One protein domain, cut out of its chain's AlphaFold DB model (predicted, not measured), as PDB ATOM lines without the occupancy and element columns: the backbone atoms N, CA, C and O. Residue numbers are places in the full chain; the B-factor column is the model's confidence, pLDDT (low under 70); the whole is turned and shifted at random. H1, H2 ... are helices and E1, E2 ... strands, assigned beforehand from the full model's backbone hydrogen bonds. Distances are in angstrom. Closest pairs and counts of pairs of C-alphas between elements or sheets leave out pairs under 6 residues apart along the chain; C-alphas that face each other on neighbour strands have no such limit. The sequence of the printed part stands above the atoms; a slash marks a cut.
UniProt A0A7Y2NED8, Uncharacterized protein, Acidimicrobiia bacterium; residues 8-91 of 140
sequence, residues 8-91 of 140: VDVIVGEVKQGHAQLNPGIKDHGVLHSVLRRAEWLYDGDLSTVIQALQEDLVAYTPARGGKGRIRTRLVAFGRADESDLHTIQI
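What this domain is: This is residues 8 to 91 of the 140 residues of an uncharacterized protein of Acidimicrobiia bacterium (UniProt A0A7Y2NED8). Two long parallel strands side by side, E1 and E3, make the spine of a twisted sheet; on the other side of E3, E2 pairs with its first part and the short E4 with its last part. H3 packs on E2 and the first part of E3, H2 crosses H3 at a steep tilt, and the small H1 and H2 only graze the sheet. The printed part has 84 residues and is of the class mixed, helices and strands, with three named helices and four named strands: along the chain E1 comes first, then the helices H1, H2 and H3, then E2, E3 and E4; in the branched sheet E1 and E3 are parallel, E2 and E3 antiparallel, and E3 and E4 parallel. It is compact, with a radius of gyration of the C-alphas of 13.0 A, and only just elongated, spanning 39 by 25 by 20 A.

How they stand to each other: E1, residues 8 to 19, and E3, residues 70 to 80, are parallel neighbours at 13 degrees; N 10 and O 72 are 2.8 A apart, within hydrogen-bond range. E1 bends by 91 degrees at residue 16. E2, residues 59 to 63, and E3 form a hairpin, antiparallel at 155 degrees, with N 60 and O 73 at 2.8 A. E4, residues 88 to 90, is parallel to E3 at 52 degrees, with N 89 and O 77 at 2.9 A. E2 and E4 are apart. H3, residues 47 to 57, is on the sheet at a height of 7.4 A, only just over E2 alone, with 2 of its C-alphas falling on E3; it runs along the strands, at 25 degrees to E2 on the local plane. The closest C-alphas of H3 and E2 are those of Ala 53 and Ala 60, 5.3 A apart. H2, residues 29 to 37, touches H3, closest at the C-alphas of Leu 32 and Ile 51, 6.3 A; they run opposite ways at a steep tilt of 55 degrees. H1, residues 24 to 27, is close to H3 but not clearly touching, closest at the C-alphas of Lys 27 and Gln 55, 5.1 A. In H2 and H3 every O i to N i+4 pair is within hydrogen-bond range; H1 is too short for such a pair.

Where its parts are: E1 begins at C-alpha 8, (233.159, 282.230, 370.775), and measures 26.7 A. H1 measures 5.9 A, H2 11.7 A and H3 15.3 A. E2 measures 13.7 A, E3 29.6 A and E4 6.5 A, ending at C-alpha 90, (238.465, 294.576, 386.257).

The domain as a whole: The two C-alphas farthest apart, those of Gly 18 and Gly 67, are 40.0 A from each other. The printed part has no cut and no long link. Its mean pLDDT is 88.9, and no printed residue is under 70.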
ATOM      1  N   VAL A   8     233.436 280.790 370.761       91.19
ATOM      2  CA  VAL A   8     233.159 282.230 370.775       91.19
ATOM      3  C   VAL A   8     232.654 282.605 372.168       91.19
ATOM      4  O   VAL A   8     231.741 281.963 372.683       91.19
ATOM      5  N   ASP A   9     233.238 283.631 372.787       92.50
ATOM      6  CA  ASP A   9     232.819 284.139 374.102       92.50
ATOM      7  C   ASP A   9     231.982 285.415 373.915       92.50
ATOM      8  O   ASP A   9     232.512 286.479 373.592       92.50
ATOM      9  N   VAL A  10     230.664 285.307 374.085       93.56
ATOM     10  CA  VAL A  10     229.723 286.430 374.023       93.56
ATOM     11  C   VAL A  10     229.534 286.990 375.428       93.56
ATOM     12  O   VAL A  10     228.933 286.366 376.303       93.56
ATOM     13  N   ILE A  11     230.029 288.205 375.644       92.38
ATOM     14  CA  ILE A  11     229.953 288.879 376.938       92.38
ATOM     15  C   ILE A  11     228.806 289.886 376.926       92.38
ATOM     16  O   ILE A  11     228.831 290.859 376.173       92.38
ATOM     17  N   VAL A  12     227.822 289.681 377.803       91.81
ATOM     18  CA  VAL A  12     226.791 290.679 378.102       91.81
ATOM     19  C   VAL A  12     227.229 291.443 379.342       91.81
ATOM     20  O   VAL A  12     227.224 290.924 380.459       91.81
ATOM     21  N   GLY A  13     227.681 292.671 379.108       89.62
ATOM     22  CA  GLY A  13     228.346 293.493 380.105       89.62
ATOM     23  C   GLY A  13     227.456 294.533 380.763       89.62
ATOM     24  O   GLY A  13     226.730 295.244 380.072       89.62
ATOM     25  N   GLU A  14     227.613 294.716 382.070       86.69
ATOM     26  CA  GLU A  14     227.203 295.939 382.764       86.69
ATOM     27  C   GLU A  14     228.433 296.661 383.324       86.69
ATOM     28  O   GLU A  14     229.269 296.053 383.989       86.69
ATOM     29  N   VAL A  15     228.544 297.968 383.071       84.38
ATOM     30  CA  VAL A  15     229.650 298.800 383.570       84.38
ATOM     31  C   VAL A  15     229.226 299.527 384.842       84.38
ATOM     32  O   VAL A  15     228.219 300.233 384.859       84.38
ATOM     33  N   LYS A  16     230.013 299.383 385.913       82.69
ATOM     34  CA  LYS A  16     229.790 300.019 387.216       82.69
ATOM     35  C   LYS A  16     230.818 301.117 387.477       82.69
ATOM     36  O   LYS A  16     231.995 300.973 387.169       82.69
ATOM     37  N   GLN A  17     230.391 302.192 388.145       72.38
ATOM     38  CA  GLN A  17     231.304 303.237 388.646       72.38
ATOM     39  C   GLN A  17     232.068 302.818 389.927       72.38
ATOM     40  O   GLN A  17     233.007 303.486 390.367       72.38
ATOM     41  N   GLY A  18     231.677 301.695 390.537       79.50
ATOM     42  CA  GLY A  18     232.215 301.177 391.796       79.50
ATOM     43  C   GLY A  18     232.716 299.741 391.677       79.50
ATOM     44  O   GLY A  18     233.360 299.380 390.692       79.50
ATOM     45  N   HIS A  19     232.426 298.931 392.695       79.00
ATOM     46  CA  HIS A  19     232.734 297.505 392.667       79.00
ATOM     47  C   HIS A  19     231.968 296.793 391.543       79.00
ATOM     48  O   HIS A  19     230.811 297.115 391.262       79.00
ATOM     49  N   ALA A  20     232.631 295.840 390.896       82.38
ATOM     50  CA  ALA A  20     232.068 295.007 389.850       82.38
ATOM     51  C   ALA A  20     231.104 293.999 390.482       82.38
ATOM     52  O   ALA A  20     231.496 292.941 390.957       82.38
ATOM     53  N   GLN A  21     229.830 294.370 390.524       82.00
ATOM     54  CA  GLN A  21     228.747 293.504 390.969       82.00
ATOM     55  C   GLN A  21     227.635 293.559 389.932       82.00
ATOM     56  O   GLN A  21     227.255 294.645 389.489       82.00
ATOM     57  N   LEU A  22     227.120 292.398 389.538       81.25
ATOM     58  CA  LEU A  22     225.994 292.315 388.613       81.25
ATOM     59  C   LEU A  22     224.740 292.886 389.282       81.25
ATOM     60  O   LEU A  22     224.384 292.490 390.392       81.25
ATOM     61  N   ASN A  23     224.050 293.807 388.609       78.25
ATOM     62  CA  ASN A  23     222.712 294.198 389.039       78.25
ATOM     63  C   ASN A  23     221.763 293.000 388.887       78.25
ATOM     64  O   ASN A  23     221.741 292.424 387.802       78.25
ATOM     65  N   PRO A  24     220.916 292.657 389.875       76.50
ATOM     66  CA  PRO A  24     219.855 291.667 389.680       76.50
ATOM     67  C   PRO A  24     219.009 291.920 388.421       76.50
ATOM     68  O   PRO A  24     218.621 290.974 387.740       76.50
ATOM     69  N   GLY A  25     218.798 293.189 388.054       78.12
ATOM     70  CA  GLY A  25     218.072 293.586 386.845       78.12
ATOM     71  C   GLY A  25     218.744 293.202 385.520       78.12
ATOM     72  O   GLY A  25     218.074 293.195 384.496       78.12
ATOM     73  N   ILE A  26     220.031 292.831 385.502       82.12
ATOM     74  CA  ILE A  26     220.692 292.331 384.283       82.12
ATOM     75  C   ILE A  26     220.154 290.957 383.861       82.12
ATOM     76  O   ILE A  26     220.273 290.581 382.700       82.12
ATOM     77  N   LYS A  27     219.528 290.225 384.794       85.75
ATOM     78  CA  LYS A  27     218.815 288.973 384.525       85.75
ATOM     79  C   LYS A  27     217.398 289.204 383.995       85.75
ATOM     80  O   LYS A  27     216.688 288.234 383.739       85.75
ATOM     81  N   ASP A  28     216.947 290.451 383.860       90.50
ATOM     82  CA  ASP A  28     215.618 290.722 383.324       90.50
ATOM     83  C   ASP A  28     215.479 290.149 381.907       90.50
ATOM     84  O   ASP A  28     216.332 290.357 381.039       90.50
ATOM     85  N   HIS A  29     214.389 289.415 381.678       86.69
ATOM     86  CA  HIS A  29     214.162 288.721 380.416       86.69
ATOM     87  C   HIS A  29     214.108 289.701 379.236       86.69
ATOM     88  O   HIS A  29     214.701 289.443 378.189       86.69
ATOM     89  N   GLY A  30     213.436 290.846 379.399       86.12
ATOM     90  CA  GLY A  30     213.306 291.853 378.349       86.12
ATOM     91  C   GLY A  30     214.647 292.490 377.991       86.12
ATOM     92  O   GLY A  30     214.948 292.681 376.807       86.12
ATOM     93  N   VAL A  31     215.482 292.760 378.999       87.56
ATOM     94  CA  VAL A  31     216.851 293.262 378.808       87.56
ATOM     95  C   VAL A  31     217.707 292.242 378.057       87.56
ATOM     96  O   VAL A  31     218.270 292.578 377.011       87.56
ATOM     97  N   LEU A  32     217.774 290.996 378.538       91.38
ATOM     98  CA  LEU A  32     218.583 289.942 377.918       91.38
ATOM     99  C   LEU A  32     218.137 289.652 376.486       91.38
ATOM    100  O   LEU A  32     218.974 289.600 375.584       91.38
ATOM    101  N   HIS A  33     216.829 289.548 376.259       92.06
ATOM    102  CA  HIS A  33     216.270 289.342 374.930       92.06
ATOM    103  C   HIS A  33     216.651 290.481 373.976       92.06
ATOM    104  O   HIS A  33     217.163 290.236 372.886       92.06
ATOM    105  N   SER A  34     216.471 291.740 374.390       90.62
ATOM    106  CA  SER A  34     216.825 292.912 373.576       90.62
ATOM    107  C   SER A  34     218.311 292.945 373.204       90.62
ATOM    108  O   SER A  34     218.670 293.263 372.066       90.62
ATOM    109  N   VAL A  35     219.188 292.594 374.148       90.31
ATOM    110  CA  VAL A  35     220.636 292.561 373.921       90.31
ATOM    111  C   VAL A  35     221.027 291.429 372.979       90.31
ATOM    112  O   VAL A  35     221.690 291.680 371.969       90.31
ATOM    113  N   LEU A  36     220.598 290.204 373.281       93.25
ATOM    114  CA  LEU A  36     221.031 289.011 372.562       93.25
ATOM    115  C   LEU A  36     220.414 288.893 371.172       93.25
ATOM    116  O   LEU A  36     221.050 288.326 370.289       93.25
ATOM    117  N   ARG A  37     219.249 289.502 370.925       93.44
ATOM    118  CA  ARG A  37     218.621 289.517 369.596       93.44
ATOM    119  C   ARG A  37     219.534 290.094 368.510       93.44
ATOM    120  O   ARG A  37     219.499 289.653 367.369       93.44
ATOM    121  N   ARG A  38     220.416 291.040 368.855       89.81
ATOM    122  CA  ARG A  38     221.404 291.604 367.907       89.81
ATOM    123  C   ARG A  38     222.460 290.587 367.463       89.81
ATOM    124  O   ARG A  38     223.075 290.751 366.414       89.81
ATOM    125  N   ALA A  39     222.666 289.556 368.271       90.44
ATOM    126  CA  ALA A  39     223.630 288.489 368.066       90.44
ATOM    127  C   ALA A  39     222.948 287.132 367.811       90.44
ATOM    128  O   ALA A  39     223.627 286.113 367.780       90.44
ATOM    129  N   GLU A  40     221.624 287.106 367.609       92.44
ATOM    130  CA  GLU A  40     220.823 285.884 367.432       92.44
ATOM    131  C   GLU A  40     221.369 284.986 366.315       92.44
ATOM    132  O   GLU A  40     221.376 283.763 366.426       92.44
ATOM    133  N   TRP A  41     221.900 285.601 365.258       91.62
ATOM    134  CA  TRP A  41     222.495 284.919 364.112       91.62
ATOM    135  C   TRP A  41     223.698 284.031 364.463       91.62
ATOM    136  O   TRP A  41     224.055 283.178 363.655       91.62
ATOM    137  N   LEU A  42     224.315 284.210 365.636       91.94
ATOM    138  CA  LEU A  42     225.388 283.343 366.116       91.94
ATOM    139  C   LEU A  42     224.859 281.985 366.588       91.94
ATOM    140  O   LEU A  42     225.561 280.990 366.456       91.94
ATOM    141  N   TYR A  43     223.644 281.923 367.127       93.25
ATOM    142  CA  TYR A  43     223.155 280.758 367.858       93.25
ATOM    143  C   TYR A  43     222.465 279.740 366.943       93.25
ATOM    144  O   TYR A  43     221.674 280.090 366.055       93.25
ATOM    145  N   ASP A  44     222.753 278.460 367.183       90.38
ATOM    146  CA  ASP A  44     222.032 277.330 366.592       90.38
ATOM    147  C   ASP A  44     220.927 276.858 367.552       90.38
ATOM    148  O   ASP A  44     221.085 275.881 368.283       90.38
ATOM    149  N   GLY A  45     219.836 277.626 367.641       85.88
ATOM    150  CA  GLY A  45     218.716 277.321 368.534       85.88
ATOM    151  C   GLY A  45     217.849 278.528 368.884       85.88
ATOM    152  O   GLY A  45     218.043 279.625 368.359       85.88
ATOM    153  N   ASP A  46     216.886 278.303 369.781       90.38
ATOM    154  CA  ASP A  46     216.022 279.348 370.333       90.38
ATOM    155  C   ASP A  46     216.789 280.191 371.360       90.38
ATOM    156  O   ASP A  46     217.378 279.680 372.319       90.38
ATOM    157  N   LEU A  47     216.747 281.509 371.175       92.69
ATOM    158  CA  LEU A  47     217.362 282.468 372.079       92.69
ATOM    159  C   LEU A  47     216.769 282.394 373.495       92.69
ATOM    160  O   LEU A  47     217.473 282.666 374.468       92.69
ATOM    161  N   SER A  48     215.512 281.972 373.626       92.62
ATOM    162  CA  SER A  48     214.831 281.802 374.914       92.62
ATOM    163  C   SER A  48     215.567 280.822 375.832       92.62
ATOM    164  O   SER A  48     215.686 281.080 377.029       92.62
ATOM    165  N   THR A  49     216.143 279.749 375.278       92.38
ATOM    166  CA  THR A  49     216.946 278.775 376.038       92.38
ATOM    167  C   THR A  49     218.240 279.398 376.562       92.38
ATOM    168  O   THR A  49     218.638 279.147 377.697       92.38
ATOM    169  N   VAL A  50     218.877 280.259 375.763       94.62
ATOM    170  CA  VAL A  50     220.084 280.993 376.179       94.62
ATOM    171  C   VAL A  50     219.750 281.956 377.310       94.62
ATOM    172  O   VAL A  50     220.465 282.016 378.305       94.62
ATOM    173  N   ILE A  51     218.647 282.695 377.173       95.00
ATOM    174  CA  ILE A  51     218.191 283.652 378.182       95.00
ATOM    175  C   ILE A  51     217.900 282.935 379.497       95.00
ATOM    176  O   ILE A  51     218.379 283.384 380.534       95.00
ATOM    177  N   GLN A  52     217.177 281.815 379.459       94.75
ATOM    178  CA  GLN A  52     216.877 281.036 380.657       94.75
ATOM    179  C   GLN A  52     218.159 280.573 381.367       94.75
ATOM    180  O   GLN A  52     218.320 280.827 382.559       94.75
ATOM    181  N   ALA A  53     219.113 279.997 380.630       94.50
ATOM    182  CA  ALA A  53     220.394 279.579 381.199       94.50
ATOM    183  C   ALA A  53     221.181 280.757 381.810       94.50
ATOM    184  O   ALA A  53     221.770 280.634 382.878       94.50
ATOM    185  N   LEU A  54     221.144 281.946 381.197       94.25
ATOM    186  CA  LEU A  54     221.774 283.145 381.770       94.25
ATOM    187  C   LEU A  54     221.076 283.642 383.044       94.25
ATOM    188  O   LEU A  54     221.730 284.199 383.927       94.25
ATOM    189  N   GLN A  55     219.759 283.468 383.148       93.50
ATOM    190  CA  GLN A  55     219.004 283.831 384.347       93.50
ATOM    191  C   GLN A  55     219.329 282.900 385.517       93.50
ATOM    192  O   GLN A  55     219.489 283.376 386.647       93.50
ATOM    193  N   GLU A  56     219.471 281.608 385.239       92.62
ATOM    194  CA  GLU A  56     219.766 280.569 386.227       92.62
ATOM    195  C   GLU A  56     221.250 280.603 386.627       92.62
ATOM    196  O   GLU A  56     221.576 280.920 387.775       92.62
ATOM    197  N   ASP A  57     222.149 280.437 385.656       93.06
ATOM    198  CA  ASP A  57     223.559 280.111 385.892       93.06
ATOM    199  C   ASP A  57     224.532 281.247 385.561       93.06
ATOM    200  O   ASP A  57     225.738 281.094 385.741       93.06
ATOM    201  N   LEU A  58     224.048 282.392 385.055       93.38
ATOM    202  CA  LEU A  58     224.872 283.510 384.547       93.38
ATOM    203  C   LEU A  58     225.750 283.166 383.332       93.38
ATOM    204  O   LEU A  58     226.458 284.041 382.819       93.38
ATOM    205  N   VAL A  59     225.698 281.923 382.856       95.06
ATOM    206  CA  VAL A  59     226.438 281.412 381.708       95.06
ATOM    207  C   VAL A  59     225.574 280.426 380.929       95.06
ATOM    208  O   VAL A  59     224.826 279.646 381.499       95.06
ATOM    209  N   ALA A  60     225.696 280.452 379.610       95.44
ATOM    210  CA  ALA A  60     225.046 279.523 378.705       95.44
ATOM    211  C   ALA A  60     226.075 278.984 377.711       95.44
ATOM    212  O   ALA A  60     226.864 279.748 377.152       95.44
ATOM    213  N   TYR A  61     226.043 277.676 377.465       94.50
ATOM    214  CA  TYR A  61     226.817 277.041 376.403       94.50
ATOM    215  C   TYR A  61     225.864 276.534 375.335       94.50
ATOM    216  O   TYR A  61     224.945 275.772 375.623       94.50
ATOM    217  N   THR A  62     226.101 276.945 374.097       94.25
ATOM    218  CA  THR A  62     225.263 276.569 372.957       94.25
ATOM    219  C   THR A  62     226.106 276.222 371.738       94.25
ATOM    220  O   THR A  62     227.262 276.645 371.649       94.25
ATOM    221  N   PRO A  63     225.577 275.438 370.790       92.62
ATOM    222  CA  PRO A  63     226.245 275.236 369.515       92.62
ATOM    223  C   PRO A  63     226.272 276.539 368.704       92.62
ATOM    224  O   PRO A  63     225.314 277.316 368.702       92.62
ATOM    225  N   ALA A  64     227.382 276.774 368.004       92.12
ATOM    226  CA  ALA A  64     227.470 277.872 367.052       92.12
ATOM    227  C   ALA A  64     226.691 277.539 365.772       92.12
ATOM    228  O   ALA A  64     226.794 276.430 365.234       92.12
ATOM    229  N   ARG A  65     225.958 278.518 365.235       89.12
ATOM    230  CA  ARG A  65     225.287 278.397 363.939       89.12
ATOM    231  C   ARG A  65     226.322 278.104 362.855       89.12
ATOM    232  O   ARG A  65     227.337 278.786 362.744       89.12
ATOM    233  N   GLY A  66     226.056 277.078 362.047       84.25
ATOM    234  CA  GLY A  66     227.017 276.550 361.071       84.25
ATOM    235  C   GLY A  66     227.816 275.339 361.570       84.25
ATOM    236  O   GLY A  66     228.666 274.834 360.837       84.25
ATOM    237  N   GLY A  67     227.530 274.847 362.782       73.12
ATOM    238  CA  GLY A  67     227.888 273.500 363.239       73.12
ATOM    239  C   GLY A  67     229.356 273.285 363.611       73.12
ATOM    240  O   GLY A  67     229.750 272.153 363.891       73.12
ATOM    241  N   LYS A  68     230.182 274.338 363.622       82.31
ATOM    242  CA  LYS A  68     231.585 274.265 364.050       82.31
ATOM    243  C   LYS A  68     231.808 275.154 365.267       82.31
ATOM    244  O   LYS A  68     231.736 276.375 365.161       82.31
ATOM    245  N   GLY A  69     232.118 274.525 366.397       89.19
ATOM    246  CA  GLY A  69     232.447 275.208 367.646       89.19
ATOM    247  C   GLY A  69     231.246 275.480 368.551       89.19
ATOM    248  O   GLY A  69     230.111 275.076 368.284       89.19
ATOM    249  N   ARG A  70     231.529 276.145 369.672       93.69
ATOM    250  CA  ARG A  70     230.547 276.486 370.708       93.69
ATOM    251  C   ARG A  70     230.477 277.992 370.913       93.69
ATOM    252  O   ARG A  70     231.419 278.723 370.612       93.69
ATOM    253  N   ILE A  71     229.365 278.445 371.464       94.56
ATOM    254  CA  ILE A  71     229.203 279.792 371.983       94.56
ATOM    255  C   ILE A  71     229.040 279.679 373.486       94.56
ATOM    256  O   ILE A  71     228.127 279.009 373.971       94.56
ATOM    257  N   ARG A  72     229.929 280.353 374.209       95.31
ATOM    258  CA  ARG A  72     229.782 280.629 375.629       95.31
ATOM    259  C   ARG A  72     229.231 282.037 375.763       95.31
ATOM    260  O   ARG A  72     229.918 282.996 375.431       95.31
ATOM    261  N   THR A  73     228.012 282.167 376.253       95.44
ATOM    262  CA  THR A  73     227.410 283.465 376.565       95.44
ATOM    263  C   THR A  73     227.431 283.652 378.064       95.44
ATOM    264  O   THR A  73     227.059 282.736 378.787       95.44
ATOM    265  N   ARG A  74     227.866 284.808 378.565       94.88
ATOM    266  CA  ARG A  74     227.951 285.047 380.013       94.88
ATOM    267  C   ARG A  74     227.652 286.484 380.395       94.88
ATOM    268  O   ARG A  74     227.986 287.417 379.662       94.88
ATOM    269  N   LEU A  75     227.046 286.643 381.568       94.38
ATOM    270  CA  LEU A  75     226.827 287.948 382.185       94.38
ATOM    271  C   LEU A  75     228.090 288.360 382.936       94.38
ATOM    272  O   LEU A  75     228.650 287.563 383.693       94.38
ATOM    273  N   VAL A  76     228.542 289.593 382.709       92.88
ATOM    274  CA  VAL A  76     229.794 290.106 383.274       92.88
ATOM    275  C   VAL A  76     229.615 291.518 383.819       92.88
ATOM    276  O   VAL A  76     229.135 292.415 383.128       92.88
ATOM    277  N   ALA A  77     230.051 291.733 385.056       91.75
ATOM    278  CA  ALA A  77     230.194 293.051 385.647       91.75
ATOM    279  C   ALA A  77     231.594 293.607 385.362       91.75
ATOM    280  O   ALA A  77     232.613 292.977 385.652       91.75
ATOM    281  N   PHE A  78     231.640 294.822 384.832       89.44
ATOM    282  CA  PHE A  78     232.859 295.594 384.649       89.44
ATOM    283  C   PHE A  78     232.966 296.629 385.765       89.44
ATOM    284  O   PHE A  78     232.051 297.428 385.963       89.44
ATOM    285  N   GLY A  79     234.074 296.639 386.500       87.31
ATOM    286  CA  GLY A  79     234.233 297.551 387.634       87.31
ATOM    287  C   GLY A  79     235.536 297.356 388.399       87.31
ATOM    288  O   GLY A  79     236.500 296.780 387.890       87.31
ATOM    289  N   ARG A  80     235.565 297.850 389.640       84.75
ATOM    290  CA  ARG A  80     236.621 297.539 390.613       84.75
ATOM    291  C   ARG A  80     236.388 296.151 391.206       84.75
ATOM    292  O   ARG A  80     235.288 295.850 391.644       84.75
ATOM    293  N   ALA A  81     237.414 295.320 391.230       84.12
ATOM    294  CA  ALA A  81     237.391 294.019 391.887       84.12
ATOM    295  C   ALA A  81     238.819 293.646 392.280       84.12
ATOM    296  O   ALA A  81     239.765 294.243 391.754       84.12
ATOM    297  N   ASP A  82     238.976 292.655 393.147       81.25
ATOM    298  CA  ASP A  82     240.296 292.167 393.560       81.25
ATOM    299  C   ASP A  82     240.939 291.340 392.448       81.25
ATOM    300  O   ASP A  82     242.104 291.561 392.093       81.25
ATOM    301  N   GLU A  83     240.127 290.509 391.792       81.81
ATOM    302  CA  GLU A  83     240.501 289.642 390.678       81.81
ATOM    303  C   GLU A  83     239.431 289.658 389.572       81.81
ATOM    304  O   GLU A  83     238.289 290.064 389.783       81.81
ATOM    305  N   SER A  84     239.822 289.252 388.361       84.81
ATOM    306  CA  SER A  84     238.891 289.031 387.247       84.81
ATOM    307  C   SER A  84     238.575 287.539 387.129       84.81
ATOM    308  O   SER A  84     239.495 286.724 387.059       84.81
ATOM    309  N   ASP A  85     237.296 287.190 387.025       87.31
ATOM    310  CA  ASP A  85     236.805 285.811 386.976       87.31
ATOM    311  C   ASP A  85     235.826 285.587 385.800       87.31
ATOM    312  O   ASP A  85     235.909 286.251 384.758       87.31
ATOM    313  N   LEU A  86     234.936 284.595 385.918       86.50
ATOM    314  CA  LEU A  86     233.941 284.281 384.892       86.50
ATOM    315  C   LEU A  86     232.864 285.370 384.739       86.50
ATOM    316  O   LEU A  86     232.358 285.558 383.633       86.50
ATOM    317  N   HIS A  87     232.544 286.115 385.795       89.50
ATOM    318  CA  HIS A  87     231.460 287.107 385.826       89.50
ATOM    319  C   HIS A  87     231.938 288.519 386.162       89.50
ATOM    320  O   HIS A  87     231.132 289.445 386.218       89.50
ATOM    321  N   THR A  88     233.243 288.704 386.328       89.06
ATOM    322  CA  THR A  88     233.848 289.970 386.716       89.06
ATOM    323  C   THR A  88     235.058 290.269 385.850       89.06
ATOM    324  O   THR A  88     235.981 289.461 385.741       89.06
ATOM    325  N   ILE A  89     235.088 291.461 385.256       88.44
ATOM    326  CA  ILE A  89     236.267 291.983 384.562       88.44
ATOM    327  C   ILE A  89     236.673 293.305 385.200       88.44
ATOM    328  O   ILE A  89     235.908 294.270 385.242       88.44
ATOM    329  N   GLN A  90     237.913 293.360 385.677       88.75
ATOM    330  CA  GLN A  90     238.465 294.576 386.257       88.75
ATOM    331  C   GLN A  90     238.694 295.638 385.182       88.75
ATOM    332  O   GLN A  90     239.317 295.379 384.149       88.75
ATOM    333  N   ILE A  91     238.296 296.876 385.470       84.69
ATOM    334  CA  ILE A  91     238.602 298.016 384.592       84.69
ATOM    335  C   ILE A  91     240.123 298.201 384.450       84.69
ATOM    336  O   ILE A  91     240.605 298.486 383.356       84.69
TER     337      ILE A  91